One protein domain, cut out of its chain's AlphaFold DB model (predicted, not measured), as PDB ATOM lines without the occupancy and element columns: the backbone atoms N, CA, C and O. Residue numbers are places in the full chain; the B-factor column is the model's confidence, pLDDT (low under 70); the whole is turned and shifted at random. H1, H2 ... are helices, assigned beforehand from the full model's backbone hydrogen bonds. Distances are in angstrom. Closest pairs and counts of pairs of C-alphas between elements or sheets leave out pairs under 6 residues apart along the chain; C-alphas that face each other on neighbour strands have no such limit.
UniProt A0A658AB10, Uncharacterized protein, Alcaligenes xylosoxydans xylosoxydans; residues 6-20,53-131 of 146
ATOM      1  N   PHE A   6      55.588 -51.586  27.319       61.94
ATOM      2  CA  PHE A   6      54.364 -51.747  26.538       61.94
ATOM      3  C   PHE A   6      54.344 -50.994  25.221       61.94
ATOM      4  O   PHE A   6      53.930 -51.504  24.181       61.94
ATOM      5  N   ARG A   7      54.752 -49.724  25.294       63.09
ATOM      6  CA  ARG A   7      54.737 -48.843  24.141       63.09
ATOM      7  C   ARG A   7      55.727 -49.365  23.115       63.09
ATOM      8  O   ARG A   7      55.451 -49.268  21.929       63.09
ATOM      9  N   GLU A   8      56.845 -49.926  23.559       68.06
ATOM     10  CA  GLU A   8      57.825 -50.553  22.677       68.06
ATOM     11  C   GLU A   8      57.229 -51.806  22.025       68.06
ATOM     12  O   GLU A   8      57.221 -51.890  20.799       68.06
ATOM     13  N   THR A   9      56.574 -52.682  22.792       83.81
ATOM     14  CA  THR A   9      55.975 -53.913  22.252       83.81
ATOM     15  C   THR A   9      54.849 -53.650  21.244       83.81
ATOM     16  O   THR A   9      54.796 -54.286  20.189       83.81
ATOM     17  N   LEU A  10      53.950 -52.694  21.514       87.38
ATOM     18  CA  LEU A  10      52.883 -52.332  20.571       87.38
ATOM     19  C   LEU A  10      53.450 -51.711  19.288       87.38
ATOM     20  O   LEU A  10      53.001 -52.022  18.185       87.38
ATOM     21  N   GLU A  11      54.443 -50.835  19.417       88.88
ATOM     22  CA  GLU A  11      55.088 -50.191  18.271       88.88
ATOM     23  C   GLU A  11      55.876 -51.200  17.419       88.88
ATOM     24  O   GLU A  11      55.897 -51.082  16.191       88.88
ATOM     25  N   ASP A  12      56.450 -52.237  18.028       89.31
ATOM     26  CA  ASP A  12      57.106 -53.338  17.319       89.31
ATOM     27  C   ASP A  12      56.099 -54.210  16.550       89.31
ATOM     28  O   ASP A  12      56.340 -54.593  15.395       89.31
ATOM     29  N   LEU A  13      54.928 -54.480  17.140       90.25
ATOM     30  CA  LEU A  13      53.822 -55.157  16.456       90.25
ATOM     31  C   LEU A  13      53.313 -54.333  15.267       90.25
ATOM     32  O   LEU A  13      53.133 -54.870  14.171       90.25
ATOM     33  N   LEU A  14      53.140 -53.022  15.454       92.94
ATOM     34  CA  LEU A  14      52.736 -52.098  14.394       92.94
ATOM     35  C   LEU A  14      53.777 -52.002  13.278       92.94
ATOM     36  O   LEU A  14      53.422 -51.998  12.102       92.94
ATOM     37  N   THR A  15      55.061 -51.995  13.626       92.19
ATOM     38  CA  THR A  15      56.167 -52.026  12.661       92.19
ATOM     39  C   THR A  15      56.145 -53.323  11.850       92.19
ATOM     40  O   THR A  15      56.240 -53.296  10.619       92.19
ATOM     41  N   THR A  16      55.937 -54.462  12.518       90.94
ATOM     42  CA  THR A  16      55.800 -55.778  11.873       90.94
ATOM     43  C   THR A  16      54.622 -55.793  10.897       90.94
ATOM     44  O   THR A  16      54.774 -56.208   9.744       90.94
ATOM     45  N   TRP A  17      53.463 -55.286  11.323       92.69
ATOM     46  CA  TRP A  17      52.283 -55.142  10.471       92.69
ATOM     47  C   TRP A  17      52.536 -54.211   9.279       92.69
ATOM     48  O   TRP A  17      52.202 -54.555   8.145       92.69
ATOM     49  N   TYR A  18      53.175 -53.060   9.490       90.88
ATOM     50  CA  TYR A  18      53.430 -52.094   8.424       90.88
ATOM     51  C   TYR A  18      54.365 -52.654   7.349       90.88
ATOM     52  O   TYR A  18      54.095 -52.513   6.157       90.88
ATOM     53  N   HIS A  19      55.432 -53.359   7.732       88.88
ATOM     54  CA  HIS A  19      56.293 -54.039   6.764       88.88
ATOM     55  C   HIS A  19      55.555 -55.151   6.013       88.88
ATOM     56  O   HIS A  19      55.682 -55.257   4.789       88.88
ATOM     57  N   TRP A  20      54.750 -55.946   6.723       87.81
ATOM     58  CA  TRP A  20      53.955 -57.016   6.125       87.81
ATOM     59  C   TRP A  20      52.926 -56.481   5.117       87.81
ATOM     60  O   TRP A  20      52.806 -57.021   4.016       87.81
ATOM     61  N   GLU A  53      62.211 -69.805   9.660       73.69
ATOM     62  CA  GLU A  53      60.899 -70.048   9.067       73.69
ATOM     63  C   GLU A  53      59.782 -69.988  10.102       73.69
ATOM     64  O   GLU A  53      58.688 -69.477   9.822       73.69
ATOM     65  N   VAL A  54      60.050 -70.500  11.303       76.94
ATOM     66  CA  VAL A  54      59.131 -70.405  12.440       76.94
ATOM     67  C   VAL A  54      58.947 -68.938  12.825       76.94
ATOM     68  O   VAL A  54      57.810 -68.467  12.942       76.94
ATOM     69  N   ALA A  55      60.039 -68.174  12.922       75.88
ATOM     70  CA  ALA A  55      59.993 -66.740  13.194       75.88
ATOM     71  C   ALA A  55      59.222 -65.974  12.107       75.88
ATOM     72  O   ALA A  55      58.411 -65.095  12.414       75.88
ATOM     73  N   THR A  56      59.415 -66.328  10.835       77.94
ATOM     74  CA  THR A  56      58.693 -65.717   9.708       77.94
ATOM     75  C   THR A  56      57.192 -65.999   9.777       77.94
ATOM     76  O   THR A  56      56.383 -65.075   9.644       77.94
ATOM     77  N   ARG A  57      56.800 -67.248  10.058       80.44
ATOM     78  CA  ARG A  57      55.393 -67.632  10.269       80.44
ATOM     79  C   ARG A  57      54.768 -66.875  11.434       80.44
ATOM     80  O   ARG A  57      53.661 -66.353  11.296       80.44
ATOM     81  N   LEU A  58      55.482 -66.773  12.553       82.31
ATOM     82  CA  LEU A  58      55.013 -66.059  13.736       82.31
ATOM     83  C   LEU A  58      54.812 -64.564  13.450       82.31
ATOM     84  O   LEU A  58      53.777 -64.008  13.812       82.31
ATOM     85  N   ARG A  59      55.751 -63.918  12.746       83.88
ATOM     86  CA  ARG A  59      55.619 -62.513  12.317       83.88
ATOM     87  C   ARG A  59      54.404 -62.306  11.415       83.88
ATOM     88  O   ARG A  59      53.646 -61.367  11.637       83.88
ATOM     89  N   ALA A  60      54.182 -63.192  10.443       85.38
ATOM     90  CA  ALA A  60      53.017 -63.121   9.562       85.38
ATOM     91  C   ALA A  60      51.699 -63.309  10.332       85.38
ATOM     92  O   ALA A  60      50.732 -62.594  10.081       85.38
ATOM     93  N   PHE A  61      51.659 -64.233  11.297       86.81
ATOM     94  CA  PHE A  61      50.493 -64.430  12.158       86.81
ATOM     95  C   PHE A  61      50.184 -63.181  12.993       86.81
ATOM     96  O   PHE A  61      49.055 -62.689  12.957       86.81
ATOM     97  N   LYS A  62      51.195 -62.615  13.667       87.38
ATOM     98  CA  LYS A  62      51.065 -61.363  14.432       87.38
ATOM     99  C   LYS A  62      50.599 -60.206  13.545       87.38
ATOM    100  O   LYS A  62      49.688 -59.476  13.922       87.38
ATOM    101  N   ALA A  63      51.163 -60.076  12.343       88.94
ATOM    102  CA  ALA A  63      50.763 -59.049  11.387       88.94
ATOM    103  C   ALA A  63      49.295 -59.187  10.956       88.94
ATOM    104  O   ALA A  63      48.591 -58.185  10.923       88.94
ATOM    105  N   ARG A  64      48.802 -60.404  10.685       89.00
ATOM    106  CA  ARG A  64      47.382 -60.637  10.355       89.00
ATOM    107  C   ARG A  64      46.451 -60.301  11.519       89.00
ATOM    108  O   ARG A  64      45.386 -59.733  11.303       89.00
ATOM    109  N   ALA A  65      46.844 -60.652  12.742       89.25
ATOM    110  CA  ALA A  65      46.061 -60.315  13.924       89.25
ATOM    111  C   ALA A  65      45.963 -58.789  14.104       89.25
ATOM    112  O   ALA A  65      44.869 -58.267  14.306       89.25
ATOM    113  N   MET A  66      47.076 -58.069  13.925       92.31
ATOM    114  CA  MET A  66      47.090 -56.603  13.923       92.31
ATOM    115  C   MET A  66      46.246 -56.002  12.796       92.31
ATOM    116  O   MET A  66      45.508 -55.053  13.040       92.31
ATOM    117  N   ASP A  67      46.309 -56.567  11.589       92.31
ATOM    118  CA  ASP A  67      45.511 -56.121  10.440       92.31
ATOM    119  C   ASP A  67      44.010 -56.174  10.755       92.31
ATOM    120  O   ASP A  67      43.290 -55.197  10.562       92.31
ATOM    121  N   HIS A  68      43.561 -57.269  11.377       90.94
ATOM    122  CA  HIS A  68      42.177 -57.427  11.831       90.94
ATOM    123  C   HIS A  68      41.778 -56.430  12.925       90.94
ATOM    124  O   HIS A  68      40.650 -55.938  12.936       90.94
ATOM    125  N   LEU A  69      42.679 -56.125  13.864       92.00
ATOM    126  CA  LEU A  69      42.418 -55.125  14.905       92.00
ATOM    127  C   LEU A  69      42.317 -53.711  14.321       92.00
ATOM    128  O   LEU A  69      41.457 -52.937  14.742       92.00
ATOM    129  N   ILE A  70      43.145 -53.389  13.328       92.44
ATOM    130  CA  ILE A  70      43.132 -52.097  12.634       92.44
ATOM    131  C   ILE A  70      41.874 -51.953  11.770       92.44
ATOM    132  O   ILE A  70      41.245 -50.895  11.786       92.44
ATOM    133  N   ASP A  71      41.451 -53.013  11.079       91.38
ATOM    134  CA  ASP A  71      40.207 -53.018  10.298       91.38
ATOM    135  C   ASP A  71      38.948 -52.888  11.176       91.38
ATOM    136  O   ASP A  71      37.917 -52.396  10.716       91.38
ATOM    137  N   LYS A  72      39.026 -53.268  12.458       92.25
ATOM    138  CA  LYS A  72      37.951 -53.077  13.447       92.25
ATOM    139  C   LYS A  72      37.872 -51.667  14.029       92.25
ATOM    140  O   LYS A  72      36.950 -51.391  14.804       92.25
ATOM    141  N   LEU A  73      38.811 -50.776  13.711       92.12
ATOM    142  CA  LEU A  73      38.754 -49.405  14.208       92.12
ATOM    143  C   LEU A  73      37.488 -48.708  13.675       92.12
ATOM    144  O   LEU A  73      37.181 -48.791  12.487       92.12
ATOM    145  N   PRO A  74      36.746 -47.980  14.526       88.06
ATOM    146  CA  PRO A  74      35.396 -47.516  14.189       88.06
ATOM    147  C   PRO A  74      35.363 -46.398  13.139       88.06
ATOM    148  O   PRO A  74      34.307 -46.100  12.588       88.06
ATOM    149  N   ARG A  75      36.498 -45.737  12.901       91.12
ATOM    150  CA  ARG A  75      36.619 -44.561  12.038       91.12
ATOM    151  C   ARG A  75      37.791 -44.741  11.087       91.12
ATOM    152  O   ARG A  75      38.842 -45.241  11.491       91.12
ATOM    153  N   TRP A  76      37.631 -44.295   9.843       91.00
ATOM    154  CA  TRP A  76      38.695 -44.373   8.840       91.00
ATOM    155  C   TRP A  76      39.882 -43.472   9.217       91.00
ATOM    156  O   TRP A  76      41.027 -43.801   8.907       91.00
ATOM    157  N   GLU A  77      39.626 -42.382   9.947       94.50
ATOM    158  CA  GLU A  77      40.635 -41.464  10.471       94.50
ATOM    159  C   GLU A  77      41.618 -42.169  11.416       94.50
ATOM    160  O   GLU A  77      42.816 -41.902  11.344       94.50
ATOM    161  N   HIS A  78      41.152 -43.124  12.233       93.06
ATOM    162  CA  HIS A  78      42.016 -43.912  13.119       93.06
ATOM    163  C   HIS A  78      43.009 -44.761  12.325       93.06
ATOM    164  O   HIS A  78      44.205 -44.746  12.605       93.06
ATOM    165  N   ARG A  79      42.531 -45.464  11.290       91.81
ATOM    166  CA  ARG A  79      43.394 -46.270  10.416       91.81
ATOM    167  C   ARG A  79      44.458 -45.406   9.748       91.81
ATOM    168  O   ARG A  79      45.630 -45.765   9.725       91.81
ATOM    169  N   VAL A  80      44.051 -44.250   9.231       91.75
ATOM    170  CA  VAL A  80      44.962 -43.295   8.595       91.75
ATOM    171  C   VAL A  80      45.990 -42.754   9.587       91.75
ATOM    172  O   VAL A  80      47.163 -42.653   9.235       91.75
ATOM    173  N   ALA A  81      45.582 -42.442  10.817       93.31
ATOM    174  CA  ALA A  81      46.489 -41.998  11.871       93.31
ATOM    175  C   ALA A  81      47.539 -43.064  12.209       93.31
ATOM    176  O   ALA A  81      48.727 -42.749  12.242       93.31
ATOM    177  N   VAL A  82      47.127 -44.328  12.352       92.81
ATOM    178  CA  VAL A  82      48.037 -45.464  12.575       92.81
ATOM    179  C   VAL A  82      49.014 -45.623  11.407       92.81
ATOM    180  O   VAL A  82      50.224 -45.692  11.618       92.81
ATOM    181  N   GLU A  83      48.518 -45.630  10.167       91.06
ATOM    182  CA  GLU A  83      49.366 -45.765   8.978       91.06
ATOM    183  C   GLU A  83      50.398 -44.637   8.867       91.06
ATOM    184  O   GLU A  83      51.573 -44.909   8.612       91.06
ATOM    185  N   LEU A  84      49.991 -43.378   9.075       91.75
ATOM    186  CA  LEU A  84      50.907 -42.237   9.016       91.75
ATOM    187  C   LEU A  84      51.910 -42.238  10.168       91.75
ATOM    188  O   LEU A  84      53.075 -41.924   9.936       91.75
ATOM    189  N   HIS A  85      51.481 -42.581  11.384       92.00
ATOM    190  CA  HIS A  85      52.364 -42.648  12.550       92.00
ATOM    191  C   HIS A  85      53.508 -43.634  12.311       92.00
ATOM    192  O   HIS A  85      54.682 -43.267  12.400       92.00
ATOM    193  N   VAL A  86      53.177 -44.860  11.898       92.00
ATOM    194  CA  VAL A  86      54.177 -45.905  11.649       92.00
ATOM    195  C   VAL A  86      55.046 -45.563  10.432       92.00
ATOM    196  O   VAL A  86      56.270 -45.716  10.480       92.00
ATOM    197  N   ALA A  87      54.454 -45.015   9.364       89.00
ATOM    198  CA  ALA A  87      55.203 -44.563   8.191       89.00
ATOM    199  C   ALA A  87      56.216 -43.456   8.527       89.00
ATOM    200  O   ALA A  87      57.334 -43.480   8.009       89.00
ATOM    201  N   ASN A  88      55.849 -42.512   9.396       90.12
ATOM    202  CA  ASN A  88      56.710 -41.408   9.826       90.12
ATOM    203  C   ASN A  88      57.798 -41.844  10.805       90.12
ATOM    204  O   ASN A  88      58.845 -41.206  10.871       90.12
ATOM    205  N   ARG A  89      57.564 -42.926  11.552       88.31
ATOM    206  CA  ARG A  89      58.553 -43.512  12.458       88.31
ATOM    207  C   ARG A  89      59.659 -44.258  11.710       88.31
ATOM    208  O   ARG A  89      60.823 -44.147  12.080       88.31
ATOM    209  N   ILE A  90      59.295 -45.036  10.691       87.00
ATOM    210  CA  ILE A  90      60.225 -45.925   9.968       87.00
ATOM    211  C   ILE A  90      60.844 -45.222   8.751       87.00
ATOM    212  O   ILE A  90      61.976 -45.501   8.356       87.00
ATOM    213  N   GLY A  91      60.078 -44.349   8.099       78.88
ATOM    214  CA  GLY A  91      60.451 -43.752   6.826       78.88
ATOM    215  C   GLY A  91      61.394 -42.551   6.963       78.88
ATOM    216  O   GLY A  91      61.281 -41.772   7.904       78.88
ATOM    217  N   PRO A  92      62.255 -42.298   5.958       79.31
ATOM    218  CA  PRO A  92      63.095 -41.096   5.913       79.31
ATOM    219  C   PRO A  92      62.307 -39.822   5.552       79.31
ATOM    220  O   PRO A  92      62.880 -38.740   5.454       79.31
ATOM    221  N   ARG A  93      61.006 -39.947   5.261       83.69
ATOM    222  CA  ARG A  93      60.128 -38.858   4.824       83.69
ATOM    223  C   ARG A  93      58.952 -38.740   5.777       83.69
ATOM    224  O   ARG A  93      58.354 -39.748   6.136       83.69
ATOM    225  N   VAL A  94      58.595 -37.499   6.096       84.00
ATOM    226  CA  VAL A  94      57.396 -37.184   6.872       84.00
ATOM    227  C   VAL A  94      56.208 -37.054   5.925       84.00
ATOM    228  O   VAL A  94      56.134 -36.139   5.104       84.00
ATOM    229  N   TRP A  95      55.280 -37.984   6.053       85.44
ATOM    230  CA  TRP A  95      53.994 -38.023   5.383       85.44
ATOM    231  C   TRP A  95      52.977 -37.188   6.155       85.44
ATOM    232  O   TRP A  95      52.966 -37.151   7.388       85.44
ATOM    233  N   ARG A  96      52.104 -36.511   5.408       85.62
ATOM    234  CA  ARG A  96      51.015 -35.692   5.945       85.62
ATOM    235  C   ARG A  96      49.735 -35.997   5.189       85.62
ATOM    236  O   ARG A  96      49.770 -36.238   3.983       85.62
ATOM    237  N   ASN A  97      48.614 -35.959   5.895       87.25
ATOM    238  CA  ASN A  97      47.301 -36.053   5.283       87.25
ATOM    239  C   ASN A  97      46.768 -34.638   5.038       87.25
ATOM    240  O   ASN A  97      46.720 -33.837   5.959       87.25
ATOM    241  N   ALA A  98      46.350 -34.333   3.810       86.31
ATOM    242  CA  ALA A  98      45.773 -33.031   3.475       86.31
ATOM    243  C   ALA A  98      44.378 -32.798   4.090       86.31
ATOM    244  O   ALA A  98      43.915 -31.664   4.133       86.31
ATOM    245  N   ARG A  99      43.690 -33.862   4.528       88.25
ATOM    246  CA  ARG A  99      42.318 -33.807   5.063       88.25
ATOM    247  C   ARG A  99      42.242 -33.649   6.582       88.25
ATOM    248  O   ARG A  99      41.161 -33.363   7.079       88.25
ATOM    249  N   LEU A 100      43.341 -33.878   7.298       90.00
ATOM    250  CA  LEU A 100      43.388 -33.859   8.762       90.00
ATOM    251  C   LEU A 100      44.518 -32.945   9.219       90.00
ATOM    252  O   LEU A 100      45.615 -33.000   8.660       90.00
ATOM    253  N   THR A 101      44.268 -32.125  10.238       91.44
ATOM    254  CA  THR A 101      45.346 -31.338  10.846       91.44
ATOM    255  C   THR A 101      46.272 -32.244  11.668       91.44
ATOM    256  O   THR A 101      45.874 -33.347  12.057       91.44
ATOM    257  N   PRO A 102      47.520 -31.821  11.939       88.00
ATOM    258  CA  PRO A 102      48.432 -32.580  12.792       88.00
ATOM    259  C   PRO A 102      47.857 -32.877  14.183       88.00
ATOM    260  O   PRO A 102      48.076 -33.962  14.711       88.00
ATOM    261  N   GLU A 103      47.098 -31.942  14.753       89.62
ATOM    262  CA  GLU A 103      46.477 -32.075  16.074       89.62
ATOM    263  C   GLU A 103      45.388 -33.151  16.060       89.62
ATOM    264  O   GLU A 103      45.387 -34.033  16.913       89.62
ATOM    265  N   GLN A 104      44.525 -33.141  15.040       91.25
ATOM    266  CA  GLN A 104      43.507 -34.178  14.852       91.25
ATOM    267  C   GLN A 104      44.144 -35.549  14.617       91.25
ATOM    268  O   GLN A 104      43.663 -36.558  15.121       91.25
ATOM    269  N   LEU A 105      45.241 -35.602  13.857       91.00
ATOM    270  CA  LEU A 105      45.962 -36.848  13.613       91.00
ATOM    271  C   LEU A 105      46.550 -37.420  14.910       91.00
ATOM    272  O   LEU A 105      46.503 -38.631  15.105       91.00
ATOM    273  N   ALA A 106      47.076 -36.560  15.787       89.50
ATOM    274  CA  ALA A 106      47.578 -36.961  17.096       89.50
ATOM    275  C   ALA A 106      46.448 -37.471  18.002       89.50
ATOM    276  O   ALA A 106      46.597 -38.526  18.609       89.50
ATOM    277  N   GLU A 107      45.304 -36.784  18.038       92.81
ATOM    278  CA  GLU A 107      44.121 -37.219  18.794       92.81
ATOM    279  C   GLU A 107      43.619 -38.588  18.316       92.81
ATOM    280  O   GLU A 107      43.499 -39.523  19.109       92.81
ATOM    281  N   PHE A 108      43.427 -38.755  17.003       93.00
ATOM    282  CA  PHE A 108      43.011 -40.031  16.421       93.00
ATOM    283  C   PHE A 108      44.041 -41.143  16.623       93.00
ATOM    284  O   PHE A 108      43.657 -42.306  16.743       93.00
ATOM    285  N   TRP A 109      45.333 -40.818  16.653       92.62
ATOM    286  CA  TRP A 109      46.384 -41.782  16.963       92.62
ATOM    287  C   TRP A 109      46.305 -42.253  18.417       92.62
ATOM    288  O   TRP A 109      46.317 -43.459  18.648       92.62
ATOM    289  N   GLU A 110      46.193 -41.342  19.385       91.38
ATOM    290  CA  GLU A 110      46.091 -41.693  20.807       91.38
ATOM    291  C   GLU A 110      44.851 -42.566  21.060       91.38
ATOM    292  O   GLU A 110      44.939 -43.646  21.645       91.38
ATOM    293  N   GLU A 111      43.713 -42.168  20.491       90.25
ATOM    294  CA  GLU A 111      42.465 -42.926  20.527       90.25
ATOM    295  C   GLU A 111      42.555 -44.310  19.863       90.25
ATOM    296  O   GLU A 111      41.936 -45.277  20.327       90.25
ATOM    297  N   ALA A 112      43.267 -44.418  18.740       92.44
ATOM    298  CA  ALA A 112      43.478 -45.689  18.058       92.44
ATOM    299  C   ALA A 112      44.420 -46.587  18.861       92.44
ATOM    300  O   ALA A 112      44.151 -47.777  19.005       92.44
ATOM    301  N   ARG A 113      45.494 -46.018  19.416       90.94
ATOM    302  CA  ARG A 113      46.484 -46.729  20.224       90.94
ATOM    303  C   ARG A 113      45.829 -47.394  21.423       90.94
ATOM    304  O   ARG A 113      46.066 -48.577  21.639       90.94
ATOM    305  N   ASP A 114      44.984 -46.679  22.156       89.31
ATOM    306  CA  ASP A 114      44.346 -47.217  23.360       89.31
ATOM    307  C   ASP A 114      43.362 -48.357  23.025       89.31
ATOM    308  O   ASP A 114      43.251 -49.342  23.759       89.31
ATOM    309  N   ARG A 115      42.697 -48.294  21.864       90.25
ATOM    310  CA  ARG A 115      41.836 -49.387  21.374       90.25
ATOM    311  C   ARG A 115      42.637 -50.589  20.878       90.25
ATOM    312  O   ARG A 115      42.260 -51.726  21.149       90.25
ATOM    313  N   LEU A 116      43.733 -50.349  20.160       90.31
ATOM    314  CA  LEU A 116      44.634 -51.407  19.703       90.31
ATOM    315  C   LEU A 116      45.313 -52.097  20.886       90.31
ATOM    316  O   LEU A 116      45.431 -53.315  20.872       90.31
ATOM    317  N   ALA A 117      45.689 -51.340  21.915       86.81
ATOM    318  CA  ALA A 117      46.222 -51.842  23.173       86.81
ATOM    319  C   ALA A 117      45.287 -52.878  23.806       86.81
ATOM    320  O   ALA A 117      45.684 -54.027  24.001       86.81
ATOM    321  N   ALA A 118      44.030 -52.494  24.046       86.00
ATOM    322  CA  ALA A 118      43.021 -53.394  24.594       86.00
ATOM    323  C   ALA A 118      42.797 -54.617  23.685       86.00
ATOM    324  O   ALA A 118      42.830 -55.755  24.146       86.00
ATOM    325  N   GLY A 119      42.667 -54.398  22.373       87.19
ATOM    326  CA  GLY A 119      42.476 -55.481  21.410       87.19
ATOM    327  C   GLY A 119      43.654 -56.459  21.321       87.19
ATOM    328  O   GLY A 119      43.443 -57.642  21.059       87.19
ATOM    329  N   CYS A 120      44.886 -55.998  21.546       86.62
ATOM    330  CA  CYS A 120      46.072 -56.856  21.566       86.62
ATOM    331  C   CYS A 120      46.107 -57.760  22.798       86.62
ATOM    332  O   CYS A 120      46.514 -58.913  22.674       86.62
ATOM    333  N   VAL A 121      45.664 -57.263  23.955       86.38
ATOM    334  CA  VAL A 121      45.533 -58.077  25.172       86.38
ATOM    335  C   VAL A 121      44.443 -59.131  24.987       86.38
ATOM    336  O   VAL A 121      44.704 -60.314  25.188       86.38
ATOM    337  N   ASP A 122      43.274 -58.740  24.472       83.25
ATOM    338  CA  ASP A 122      42.182 -59.677  24.163       83.25
ATOM    339  C   ASP A 122      42.597 -60.762  23.152       83.25
ATOM    340  O   ASP A 122      42.124 -61.898  23.202       83.25
ATOM    341  N   ALA A 123      43.480 -60.417  22.210       81.50
ATOM    342  CA  ALA A 123      44.010 -61.335  21.206       81.50
ATOM    343  C   ALA A 123      45.197 -62.186  21.703       81.50
ATOM    344  O   ALA A 123      45.697 -63.016  20.940       81.50
ATOM    345  N   GLY A 124      45.673 -61.977  22.937       83.25
ATOM    346  CA  GLY A 124      46.847 -62.654  23.494       83.25
ATOM    347  C   GLY A 124      48.168 -62.280  22.810       83.25
ATOM    348  O   GLY A 124      49.120 -63.057  22.832       83.25
ATOM    349  N   LEU A 125      48.225 -61.119  22.147       79.81
ATOM    350  CA  LEU A 125      49.446 -60.587  21.530       79.81
ATOM    351  C   LEU A 125      50.329 -59.836  22.533       79.81
ATOM    352  O   LEU A 125      51.529 -59.708  22.287       79.81
ATOM    353  N   LEU A 126      49.726 -59.330  23.611       80.06
ATOM    354  CA  LEU A 126      50.357 -58.611  24.718       80.06
ATOM    355  C   LEU A 126      49.827 -59.164  26.043       80.06
ATOM    356  O   LEU A 126      48.698 -59.659  26.091       80.06
ATOM    357  N   GLU A 127      50.615 -59.061  27.112       72.31
ATOM    358  CA  GLU A 127      50.151 -59.408  28.454       72.31
ATOM    359  C   GLU A 127      49.445 -58.208  29.105       72.31
ATOM    360  O   GLU A 127      49.776 -57.051  28.848       72.31
ATOM    361  N   GLU A 128      48.466 -58.461  29.982       59.31
ATOM    362  CA  GLU A 128      47.756 -57.389  30.704       59.31
ATOM    363  C   GLU A 128      48.706 -56.578  31.603       59.31
ATOM    364  O   GLU A 128      48.510 -55.377  31.792       59.31
ATOM    365  N   ALA A 129      49.779 -57.215  32.087       60.88
ATOM    366  CA  ALA A 129      50.857 -56.581  32.846       60.88
ATOM    367  C   ALA A 129      51.588 -55.486  32.054       60.88
ATOM    368  O   ALA A 129      52.190 -54.595  32.657       60.88
ATOM    369  N   ASP A 130      51.502 -55.530  30.724       61.97
ATOM    370  CA  ASP A 130      52.080 -54.509  29.878       61.97
ATOM    371  C   ASP A 130      51.140 -53.285  29.764       61.97
ATOM    372  O   ASP A 130      51.599 -52.197  29.464       61.97
ATOM    373  N   LEU A 131      49.835 -53.343  30.051       60.84
ATOM    374  CA  LEU A 131      48.977 -52.156  29.877       60.84
ATOM    375  C   LEU A 131      49.363 -50.987  30.815       60.84
ATOM    376  O   LEU A 131      49.614 -51.184  32.009       60.84
TER     377      LEU A 131
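Overview. This is residues 6 to 20 and 53 to 131 of the 146 residues of an uncharacterized protein of Alcaligenes xylosoxydans xylosoxydans (UniProt A0A658AB10). Four helices that cross one another make a closed round of contacts: H1 packs on H2, H2 on H4, H4 on H3, and H3 back on H1. The longest helix, H4, runs along much of the length of the domain, H3 and H1 stand crosswise near it, and H2 slants away so that its residues 53 to 58 stick out at one end. The printed part has 94 residues in two stretches with a cut between them, with four named helices in the order H1, H2, H3, H4 and no named strand, and its class is all helix. It is compact, with a radius of gyration of the C-alphas of 13.3 A and spans of 40 by 27 by 21 A.

Along the chain. H1 covers residues 6 to 20, beginning at C-alpha 6 at (54.364, -51.747, 26.538), and is 21.1 A long from first to last C-alpha. H2 covers residues 53 to 71 and is 26.8 A long; C-alpha 53 is at (60.899, -70.048, 9.067). H3 covers residues 76 to 90 and is 21.6 A long. H4 covers residues 102 to 122, is 30.0 A long and ends at C-alpha 122 at (42.182, -59.677, 24.163).

Arrangement. H1 and H2 touch, H2 with residues 59 to 67 alone; they are about perpendicular at 81 degrees, and their closest C-alphas, those of Trp 17 and Ala 63, are 4.3 A apart. H1 and H3 touch, about perpendicular at 87 degrees, the closest C-alphas being those of Thr 15 and Val 86, 6.5 A apart. H3 touches residues 105 to 113 of H4, about perpendicular at 87 degrees, with the closest C-alphas, those of Ala 81 and Trp 109, 5.1 A apart. Residues 66 to 70 of H2 touch residues 116 to 120 of H4 at a steep tilt of 59 degrees, opposite ways; the closest C-alphas are those of Leu 69 and Leu 116, 6.5 A apart. H2 and H3 are close but not clearly touching, the closest C-alphas being those of Ile 70 and Arg 79 at 6.2 A. H1 and H4 are also close but not clearly touching, with the C-alphas of Leu 10 and Ala 117 the closest at 7.2 A. In H1, H2, H3 and H4 every O i to N i+4 pair is within hydrogen-bond range.

Size, cuts and confidence. The two C-alphas farthest apart, those of Glu 53 and Thr 101, are 41.8 A apart, while the first and last printed C-alphas, those of Phe 6 and Leu 131, are 6.4 A apart. Residues 21 to 52 are not printed, and C-alphas 20 and 53 are 15.1 A apart across the cut. The link from H2 to H3 is tight, with 4 residues, and the link from H3 to H4 is long, with 11. The mean pLDDT of the printed part is 86.1, and residues 6 to 8 and 128 to 131 are under 70.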